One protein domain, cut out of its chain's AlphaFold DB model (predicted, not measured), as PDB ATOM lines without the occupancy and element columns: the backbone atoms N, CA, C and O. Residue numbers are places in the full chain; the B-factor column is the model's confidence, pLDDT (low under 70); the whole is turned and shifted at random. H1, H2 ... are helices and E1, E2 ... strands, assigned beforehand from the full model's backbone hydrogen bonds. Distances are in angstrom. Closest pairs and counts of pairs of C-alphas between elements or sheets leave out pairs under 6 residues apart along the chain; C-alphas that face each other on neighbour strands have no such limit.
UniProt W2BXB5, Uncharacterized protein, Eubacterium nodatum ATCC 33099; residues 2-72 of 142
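What this domain is: This is residues 2 to 72 of the 142 residues of an uncharacterized protein of Eubacterium nodatum ATCC 33099 (UniProt W2BXB5). A two-stranded antiparallel ribbon, E1 and E2, has the helix H2 packed on it, and H4 crosses the last part of H2 at about a right angle; H1, residues 2 to 10, sticks out from this body as a free arm. The printed part has 71 residues, with four named helices and two named strands in the order H1 E1 H2 E2 H3 H4; its class is mostly helix. It is loose, with a radius of gyration of the C-alphas of 14.1 A, and elongated, spanning 49 by 27 by 17 A.

How they stand to each other: Begin at H1, residues 2 to 10, which stands free. Next comes E1, residues 14 to 18, the antiparallel neighbour of E2, residues 49 to 53, at 165 degrees; look for N 15 and O 52, 2.8 A apart, and N 17 and O 50, 2.9 A apart, within hydrogen-bond range. Residues 44 to 45 also pair antiparallel with residues 50 to 51 of E2. Between the strands in the chain comes H2, residues 22 to 36; the closest C-alphas of H2 and E2, Ile 28 and Leu 50, are 7.2 A apart. H3, residues 54 to 57, is close to H2 but not clearly touching, with the C-alphas of Leu 35 and Arg 56 closest at 6.7 A. H4, residues 60 to 72, touches H2 about perpendicular, at 84 degrees; H2 touches H4 with its residues 34 to 35 alone, and the closest C-alphas of the two, those of Ile 34 and Tyr 67, are 5.8 A apart. H1, H2 and H4 have every O i to N i+4 pair within hydrogen-bond range; H3 is too short for one.

Where its parts are: Find C-alpha 2 at (304.127, 234.977, 162.686), where H1 begins; it runs 12.7 A. E1 spans 13.0 A, E2 13.5 A and H3 5.7 A. From C-alpha 22 at (268.654, 250.950, 184.062), H2 runs 21.1 A. H4 runs 17.6 A to C-alpha 72 at (266.744, 265.947, 167.793).

The domain as a whole: The C-alphas of Val 2 and Tyr 72, the two farthest apart, are 48.8 A apart. The printed part has no cut, and H2 to E2 is a long link of 12 residues. Residues 2 to 12 have pLDDT under 70.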
ATOM      1  N   VAL A   2     304.110 233.505 162.846       50.12
ATOM      2  CA  VAL A   2     304.127 234.977 162.686       50.12
ATOM      3  C   VAL A   2     302.734 235.547 162.344       50.12
ATOM      4  O   VAL A   2     302.347 236.578 162.886       50.12
ATOM      5  N   CYS A   3     301.913 234.828 161.560       43.56
ATOM      6  CA  CYS A   3     300.524 235.234 161.273       43.56
ATOM      7  C   CYS A   3     299.649 235.353 162.526       43.56
ATOM      8  O   CYS A   3     298.855 236.278 162.623       43.56
ATOM      9  N   PHE A   4     299.809 234.460 163.508       41.81
ATOM     10  CA  PHE A   4     298.995 234.485 164.728       41.81
ATOM     11  C   PHE A   4     299.348 235.673 165.636       41.81
ATOM     12  O   PHE A   4     298.468 236.247 166.269       41.81
ATOM     13  N   GLN A   5     300.620 236.090 165.666       40.28
ATOM     14  CA  GLN A   5     301.044 237.293 166.387       40.28
ATOM     15  C   GLN A   5     300.570 238.578 165.696       40.28
ATOM     16  O   GLN A   5     300.137 239.494 166.388       40.28
ATOM     17  N   LEU A   6     300.576 238.637 164.359       45.53
ATOM     18  CA  LEU A   6     300.006 239.762 163.600       45.53
ATOM     19  C   LEU A   6     298.482 239.865 163.782       45.53
ATOM     20  O   LEU A   6     297.970 240.956 164.017       45.53
ATOM     21  N   TYR A   7     297.774 238.732 163.782       44.38
ATOM     22  CA  TYR A   7     296.327 238.678 164.020       44.38
ATOM     23  C   TYR A   7     295.956 239.100 165.453       44.38
ATOM     24  O   TYR A   7     294.998 239.835 165.673       44.38
ATOM     25  N   ARG A   8     296.767 238.707 166.444       38.31
ATOM     26  CA  ARG A   8     296.581 239.103 167.849       38.31
ATOM     27  C   ARG A   8     296.902 240.583 168.097       38.31
ATOM     28  O   ARG A   8     296.292 241.189 168.967       38.31
ATOM     29  N   LYS A   9     297.819 241.171 167.319       39.31
ATOM     30  CA  LYS A   9     298.158 242.604 167.381       39.31
ATOM     31  C   LYS A   9     297.082 243.491 166.734       39.31
ATOM     32  O   LYS A   9     296.929 244.634 167.148       39.31
ATOM     33  N   ALA A  10     296.314 242.964 165.775       46.56
ATOM     34  CA  ALA A  10     295.165 243.651 165.173       46.56
ATOM     35  C   ALA A  10     293.911 243.670 166.079       46.56
ATOM     36  O   ALA A  10     293.104 244.586 165.983       46.56
ATOM     37  N   MET A  11     293.780 242.708 167.000       49.72
ATOM     38  CA  MET A  11     292.682 242.577 167.982       49.72
ATOM     39  C   MET A  11     292.854 243.444 169.244       49.72
ATOM     40  O   MET A  11     292.162 243.248 170.240       49.72
ATOM     41  N   MET A  12     293.830 244.352 169.275       53.09
ATOM     42  CA  MET A  12     294.364 244.845 170.546       53.09
ATOM     43  C   MET A  12     293.672 246.078 171.122       53.09
ATOM     44  O   MET A  12     294.274 246.691 171.985       53.09
ATOM     45  N   ASN A  13     292.455 246.441 170.706       77.06
ATOM     46  CA  ASN A  13     291.694 247.509 171.369       77.06
ATOM     47  C   ASN A  13     290.195 247.454 171.009       77.06
ATOM     48  O   ASN A  13     289.662 248.353 170.362       77.06
ATOM     49  N   GLU A  14     289.505 246.384 171.403       90.62
ATOM     50  CA  GLU A  14     288.037 246.381 171.472       90.62
ATOM     51  C   GLU A  14     287.585 246.794 172.873       90.62
ATOM     52  O   GLU A  14     288.129 246.332 173.876       90.62
ATOM     53  N   ILE A  15     286.571 247.649 172.939       94.94
ATOM     54  CA  ILE A  15     285.857 247.984 174.165       94.94
ATOM     55  C   ILE A  15     284.645 247.063 174.264       94.94
ATOM     56  O   ILE A  15     283.922 246.864 173.287       94.94
ATOM     57  N   ARG A  16     284.429 246.524 175.466       96.00
ATOM     58  CA  ARG A  16     283.240 245.752 175.832       96.00
ATOM     59  C   ARG A  16     282.586 246.403 177.032       96.00
ATOM     60  O   ARG A  16     283.223 246.550 178.074       96.00
ATOM     61  N   ILE A  17     281.329 246.793 176.880       96.50
ATOM     62  CA  ILE A  17     280.536 247.402 177.946       96.50
ATOM     63  C   ILE A  17     279.405 246.442 178.270       96.50
ATOM     64  O   ILE A  17     278.566 246.186 177.414       96.50
ATOM     65  N   LYS A  18     279.398 245.904 179.490       96.12
ATOM     66  CA  LYS A  18     278.319 245.036 179.964       96.12
ATOM     67  C   LYS A  18     277.171 245.858 180.522       96.12
ATOM     68  O   LYS A  18     277.401 246.913 181.112       96.12
ATOM     69  N   ASN A  19     275.963 245.333 180.392       93.38
ATOM     70  CA  ASN A  19     274.789 245.912 181.024       93.38
ATOM     71  C   ASN A  19     274.954 245.974 182.551       93.38
ATOM     72  O   ASN A  19     275.626 245.148 183.173       93.38
ATOM     73  N   SER A  20     274.309 246.963 183.151       94.94
ATOM     74  CA  SER A  20     274.265 247.199 184.589       94.94
ATOM     75  C   SER A  20     272.849 247.643 184.976       94.94
ATOM     76  O   SER A  20     271.871 247.023 184.549       94.94
ATOM     77  N   ASP A  21     272.714 248.696 185.777       96.56
ATOM     78  CA  ASP A  21     271.429 249.300 186.103       96.56
ATOM     79  C   ASP A  21     270.757 249.986 184.901       96.56
ATOM     80  O   ASP A  21     271.331 250.175 183.826       96.56
ATOM     81  N   TRP A  22     269.490 250.353 185.098       95.88
ATOM     82  CA  TRP A  22     268.654 250.950 184.062       95.88
ATOM     83  C   TRP A  22     269.255 252.228 183.459       95.88
ATOM     84  O   TRP A  22     269.269 252.365 182.237       95.88
ATOM     85  N   LEU A  23     269.789 253.135 184.285       96.62
ATOM     86  CA  LEU A  23     270.333 254.408 183.812       96.62
ATOM     87  C   LEU A  23     271.609 254.180 182.998       96.62
ATOM     88  O   LEU A  23     271.779 254.772 181.930       96.62
ATOM     89  N   PHE A  24     272.478 253.287 183.470       95.94
ATOM     90  CA  PHE A  24     273.678 252.896 182.741       95.94
ATOM     91  C   PHE A  24     273.330 252.281 181.378       95.94
ATOM     92  O   PHE A  24     273.898 252.674 180.358       95.94
ATOM     93  N   ASN A  25     272.331 251.396 181.331       95.00
ATOM     94  CA  ASN A  25     271.883 250.751 180.094       95.00
ATOM     95  C   ASN A  25     271.270 251.750 179.099       95.00
ATOM     96  O   ASN A  25     271.497 251.630 177.895       95.00
ATOM     97  N   CYS A  26     270.557 252.779 179.574       95.25
ATOM     98  CA  CYS A  26     270.130 253.894 178.722       95.25
ATOM     99  C   CYS A  26     271.331 254.631 178.106       95.25
ATOM    100  O   CYS A  26     271.296 254.987 176.926       95.25
ATOM    101  N   GLY A  27     272.409 254.812 178.875       95.56
ATOM    102  CA  GLY A  27     273.676 255.355 178.382       95.56
ATOM    103  C   GLY A  27     274.322 254.483 177.300       95.56
ATOM    104  O   GLY A  27     274.744 255.010 176.270       95.56
ATOM    105  N   ILE A  28     274.339 253.155 177.483       96.00
ATOM    106  CA  ILE A  28     274.829 252.197 176.472       96.00
ATOM    107  C   ILE A  28     274.030 252.331 175.171       96.00
ATOM    108  O   ILE A  28     274.625 252.382 174.095       96.00
ATOM    109  N   LEU A  29     272.700 252.425 175.253       94.81
ATOM    110  CA  LEU A  29     271.845 252.565 174.074       94.81
ATOM    111  C   LEU A  29     272.100 253.885 173.330       94.81
ATOM    112  O   LEU A  29     272.209 253.890 172.105       94.81
ATOM    113  N   GLY A  30     272.245 254.994 174.062       94.81
ATOM    114  CA  GLY A  30     272.608 256.284 173.474       94.81
ATOM    115  C   GLY A  30     273.960 256.226 172.761       94.81
ATOM    116  O   GLY A  30     274.070 256.637 171.606       94.81
ATOM    117  N   LEU A  31     274.967 255.640 173.415       96.00
ATOM    118  CA  LEU A  31     276.287 255.425 172.825       96.00
ATOM    119  C   LEU A  31     276.207 254.555 171.565       96.00
ATOM    120  O   LEU A  31     276.790 254.913 170.546       96.00
ATOM    121  N   TYR A  32     275.466 253.445 171.605       95.69
ATOM    122  CA  TYR A  32     275.249 252.584 170.445       95.69
ATOM    123  C   TYR A  32     274.674 253.370 169.260       95.69
ATOM    124  O   TYR A  32     275.232 253.301 168.162       95.69
ATOM    125  N   ASN A  33     273.629 254.173 169.482       94.94
ATOM    126  CA  ASN A  33     273.009 254.979 168.426       94.94
ATOM    127  C   ASN A  33     274.007 255.969 167.802       94.94
ATOM    128  O   ASN A  33     274.116 256.046 166.582       94.94
ATOM    129  N   ILE A  34     274.804 256.659 168.624       95.56
ATOM    130  CA  ILE A  34     275.846 257.583 168.144       95.56
ATOM    131  C   ILE A  34     276.909 256.841 167.326       95.56
ATOM    132  O   ILE A  34     277.298 257.275 166.241       95.56
ATOM    133  N   LEU A  35     277.398 255.701 167.825       94.12
ATOM    134  CA  LEU A  35     278.469 254.962 167.159       94.12
ATOM    135  C   LEU A  35     278.028 254.339 165.827       94.12
ATOM    136  O   LEU A  35     278.888 254.136 164.963       94.12
ATOM    137  N   THR A  36     276.726 254.082 165.662       93.31
ATOM    138  CA  THR A  36     276.106 253.457 164.482       93.31
ATOM    139  C   THR A  36     275.408 254.428 163.537       93.31
ATOM    140  O   THR A  36     275.009 254.002 162.457       93.31
ATOM    141  N   TYR A  37     275.326 255.718 163.872       89.75
ATOM    142  CA  TYR A  37     274.581 256.732 163.115       89.75
ATOM    143  C   TYR A  37     274.905 256.781 161.605       89.75
ATOM    144  O   TYR A  37     274.027 257.020 160.787       89.75
ATOM    145  N   ASN A  38     276.135 256.428 161.212       80.31
ATOM    146  CA  ASN A  38     276.574 256.331 159.812       80.31
ATOM    147  C   ASN A  38     276.697 254.879 159.292       80.31
ATOM    148  O   ASN A  38     277.566 254.580 158.474       80.31
ATOM    149  N   ASN A  39     275.856 253.962 159.784       74.06
ATOM    150  CA  ASN A  39     275.767 252.549 159.377       74.06
ATOM    151  C   ASN A  39     277.099 251.762 159.433       74.06
ATOM    152  O   ASN A  39     277.374 250.912 158.579       74.06
ATOM    153  N   ASP A  40     277.938 252.007 160.447       71.00
ATOM    154  CA  ASP A  40     279.201 251.275 160.629       71.00
ATOM    155  C   ASP A  40     278.963 249.907 161.291       71.00
ATOM    156  O   ASP A  40     278.564 249.808 162.451       71.00
ATOM    157  N   LYS A  41     279.253 248.833 160.549       77.81
ATOM    158  CA  LYS A  41     278.989 247.437 160.939       77.81
ATOM    159  C   LYS A  41     279.933 246.876 162.014       77.81
ATOM    160  O   LYS A  41     279.802 245.710 162.373       77.81
ATOM    161  N   ARG A  42     280.905 247.652 162.507       87.38
ATOM    162  CA  ARG A  42     281.891 247.207 163.520       87.38
ATOM    163  C   ARG A  42     281.431 247.400 164.968       87.38
ATOM    164  O   ARG A  42     282.211 247.163 165.886       87.38
ATOM    165  N   VAL A  43     280.202 247.864 165.168       92.75
ATOM    166  CA  VAL A  43     279.565 248.001 166.480       92.75
ATOM    167  C   VAL A  43     278.543 246.881 166.617       92.75
ATOM    168  O   VAL A  43     277.646 246.756 165.785       92.75
ATOM    169  N   ILE A  44     278.686 246.055 167.647       92.81
ATOM    170  CA  ILE A  44     277.839 244.884 167.876       92.81
ATOM    171  C   ILE A  44     277.117 245.085 169.202       92.81
ATOM    172  O   ILE A  44     277.754 245.202 170.248       92.81
ATOM    173  N   LEU A  45     275.787 245.119 169.148       93.31
ATOM    174  CA  LEU A  45     274.929 245.111 170.327       93.31
ATOM    175  C   LEU A  45     274.402 243.688 170.543       93.31
ATOM    176  O   LEU A  45     273.684 243.154 169.698       93.31
ATOM    177  N   LEU A  46     274.791 243.079 171.657       91.94
ATOM    178  CA  LEU A  46     274.295 241.788 172.129       91.94
ATOM    179  C   LEU A  46     273.294 242.001 173.272       91.94
ATOM    180  O   LEU A  46     273.019 243.128 173.680       91.94
ATOM    181  N   GLN A  47     272.727 240.909 173.786       87.81
ATOM    182  CA  GLN A  47     271.721 240.970 174.849       87.81
ATOM    183  C   GLN A  47     272.257 241.615 176.139       87.81
ATOM    184  O   GLN A  47     271.514 242.316 176.825       87.81
ATOM    185  N   ASP A  48     273.524 241.378 176.472       92.25
ATOM    186  CA  ASP A  48     274.156 241.777 177.731       92.25
ATOM    187  C   ASP A  48     275.393 242.667 177.560       92.25
ATOM    188  O   ASP A  48     275.942 243.132 178.562       92.25
ATOM    189  N   GLU A  49     275.831 242.928 176.326       94.94
ATOM    190  CA  GLU A  49     277.016 243.743 176.069       94.94
ATOM    191  C   GLU A  49     276.988 244.522 174.749       94.94
ATOM    192  O   GLU A  49     276.397 244.112 173.751       94.94
ATOM    193  N   LEU A  50     277.699 245.649 174.746       96.19
ATOM    194  CA  LEU A  50     278.051 246.437 173.572       96.19
ATOM    195  C   LEU A  50     279.547 246.263 173.281       96.19
ATOM    196  O   LEU A  50     280.381 246.502 174.157       96.19
ATOM    197  N   ILE A  51     279.886 245.888 172.046       95.25
ATOM    198  CA  ILE A  51     281.261 245.639 171.595       95.25
ATOM    199  C   ILE A  51     281.591 246.560 170.420       95.25
ATOM    200  O   ILE A  51     280.833 246.631 169.452       95.25
ATOM    201  N   PHE A  52     282.734 247.245 170.472       94.50
ATOM    202  CA  PHE A  52     283.221 248.074 169.365       94.50
ATOM    203  C   PHE A  52     284.732 248.340 169.467       94.50
ATOM    204  O   PHE A  52     285.285 248.323 170.567       94.50
ATOM    205  N   PRO A  53     285.436 248.632 168.360       93.69
ATOM    206  CA  PRO A  53     286.854 248.984 168.417       93.69
ATOM    207  C   PRO A  53     287.069 250.398 168.981       93.69
ATOM    208  O   PRO A  53     286.296 251.303 168.674       93.69
ATOM    209  N   VAL A  54     288.154 250.631 169.734       92.88
ATOM    210  CA  VAL A  54     288.514 251.943 170.324       92.88
ATOM    211  C   VAL A  54     288.556 253.057 169.277       92.88
ATOM    212  O   VAL A  54     288.160 254.178 169.576       92.88
ATOM    213  N   SER A  55     288.939 252.751 168.033       91.69
ATOM    214  CA  SER A  55     288.928 253.712 166.918       91.69
ATOM    215  C   SER A  55     287.547 254.336 166.670       91.69
ATOM    216  O   SER A  55     287.422 255.380 166.038       91.69
ATOM    217  N   ARG A  56     286.461 253.729 167.169       91.44
ATOM    218  CA  ARG A  56     285.126 254.338 167.120       91.44
ATOM    219  C   ARG A  56     285.001 255.591 167.979       91.44
ATOM    220  O   ARG A  56     284.128 256.401 167.671       91.44
ATOM    221  N   LEU A  57     285.870 255.772 168.969       93.00
ATOM    222  CA  LEU A  57     285.928 256.961 169.814       93.00
ATOM    223  C   LEU A  57     286.768 258.101 169.207       93.00
ATOM    224  O   LEU A  57     286.808 259.181 169.782       93.00
ATOM    225  N   GLU A  58     287.413 257.902 168.054       92.62
ATOM    226  CA  GLU A  58     288.086 258.996 167.335       92.62
ATOM    227  C   GLU A  58     287.058 260.061 166.924       92.62
ATOM    228  O   GLU A  58     286.036 259.714 166.324       92.62
ATOM    229  N   ASN A  59     287.317 261.333 167.240       94.44
ATOM    230  CA  ASN A  59     286.403 262.463 167.014       94.44
ATOM    231  C   ASN A  59     284.984 262.179 167.546       94.44
ATOM    232  O   ASN A  59     283.980 262.379 166.854       94.44
ATOM    233  N   PHE A  60     284.893 261.576 168.736       93.88
ATOM    234  CA  PHE A  60     283.609 261.199 169.321       93.88
ATOM    235  C   PHE A  60     282.738 262.418 169.614       93.88
ATOM    236  O   PHE A  60     281.528 262.331 169.454       93.88
ATOM    237  N   GLU A  61     283.338 263.542 169.996       95.12
ATOM    238  CA  GLU A  61     282.656 264.816 170.207       95.12
ATOM    239  C   GLU A  61     281.865 265.248 168.969       95.12
ATOM    240  O   GLU A  61     280.673 265.531 169.084       95.12
ATOM    241  N   GLU A  62     282.466 265.178 167.780       94.56
ATOM    242  CA  GLU A  62     281.785 265.500 166.524       94.56
ATOM    243  C   GLU A  62     280.643 264.518 166.257       94.56
ATOM    244  O   GLU A  62     279.511 264.922 166.015       94.56
ATOM    245  N   LYS A  63     280.893 263.209 166.401       94.19
ATOM    246  CA  LYS A  63     279.854 262.178 166.219       94.19
ATOM    247  C   LYS A  63     278.679 262.372 167.175       94.19
ATOM    248  O   LYS A  63     277.528 262.207 166.777       94.19
ATOM    249  N   TYR A  64     278.979 262.695 168.429       95.12
ATOM    250  CA  TYR A  64     278.006 262.941 169.481       95.12
ATOM    251  C   TYR A  64     277.123 264.135 169.123       95.12
ATOM    252  O   TYR A  64     275.899 264.004 169.108       95.12
ATOM    253  N   PHE A  65     277.729 265.276 168.782       93.81
ATOM    254  CA  PHE A  65     276.969 266.473 168.436       93.81
ATOM    255  C   PHE A  65     276.224 266.332 167.108       93.81
ATOM    256  O   PHE A  65     275.052 266.695 167.068       93.81
ATOM    257  N   SER A  66     276.820 265.743 166.063       94.31
ATOM    258  CA  SER A  66     276.124 265.489 164.792       94.31
ATOM    259  C   SER A  66     274.894 264.607 164.985       94.31
ATOM    260  O   SER A  66     273.812 264.976 164.544       94.31
ATOM    261  N   TYR A  67     275.018 263.487 165.707       95.00
ATOM    262  CA  TYR A  67     273.872 262.621 165.998       95.00
ATOM    263  C   TYR A  67     272.766 263.379 166.744       95.00
ATOM    264  O   TYR A  67     271.591 263.278 166.394       95.00
ATOM    265  N   LEU A  68     273.127 264.146 167.779       92.88
ATOM    266  CA  LEU A  68     272.133 264.879 168.557       92.88
ATOM    267  C   LEU A  68     271.443 265.978 167.750       92.88
ATOM    268  O   LEU A  68     270.234 266.153 167.898       92.88
ATOM    269  N   ILE A  69     272.195 266.707 166.925       92.19
ATOM    270  CA  ILE A  69     271.647 267.737 166.045       92.19
ATOM    271  C   ILE A  69     270.712 267.076 165.040       92.19
ATOM    272  O   ILE A  69     269.527 267.368 165.060       92.19
ATOM    273  N   ASP A  70     271.176 266.114 164.257       92.69
ATOM    274  CA  ASP A  70     270.381 265.586 163.149       92.69
ATOM    275  C   ASP A  70     269.103 264.860 163.607       92.69
ATOM    276  O   ASP A  70     268.057 264.950 162.960       92.69
ATOM    277  N   ILE A  71     269.158 264.141 164.734       93.44
ATOM    278  CA  ILE A  71     268.002 263.388 165.239       93.44
ATOM    279  C   ILE A  71     267.034 264.280 166.018       93.44
ATOM    280  O   ILE A  71     265.816 264.099 165.927       93.44
ATOM    281  N   TYR A  72     267.550 265.223 166.809       91.19
ATOM    282  CA  TYR A  72     266.744 265.947 167.793       91.19
ATOM    283  C   TYR A  72     266.652 267.452 167.546       91.19
ATOM    284  O   TYR A  72     265.967 268.117 168.329       91.19
TER     285      TYR A  72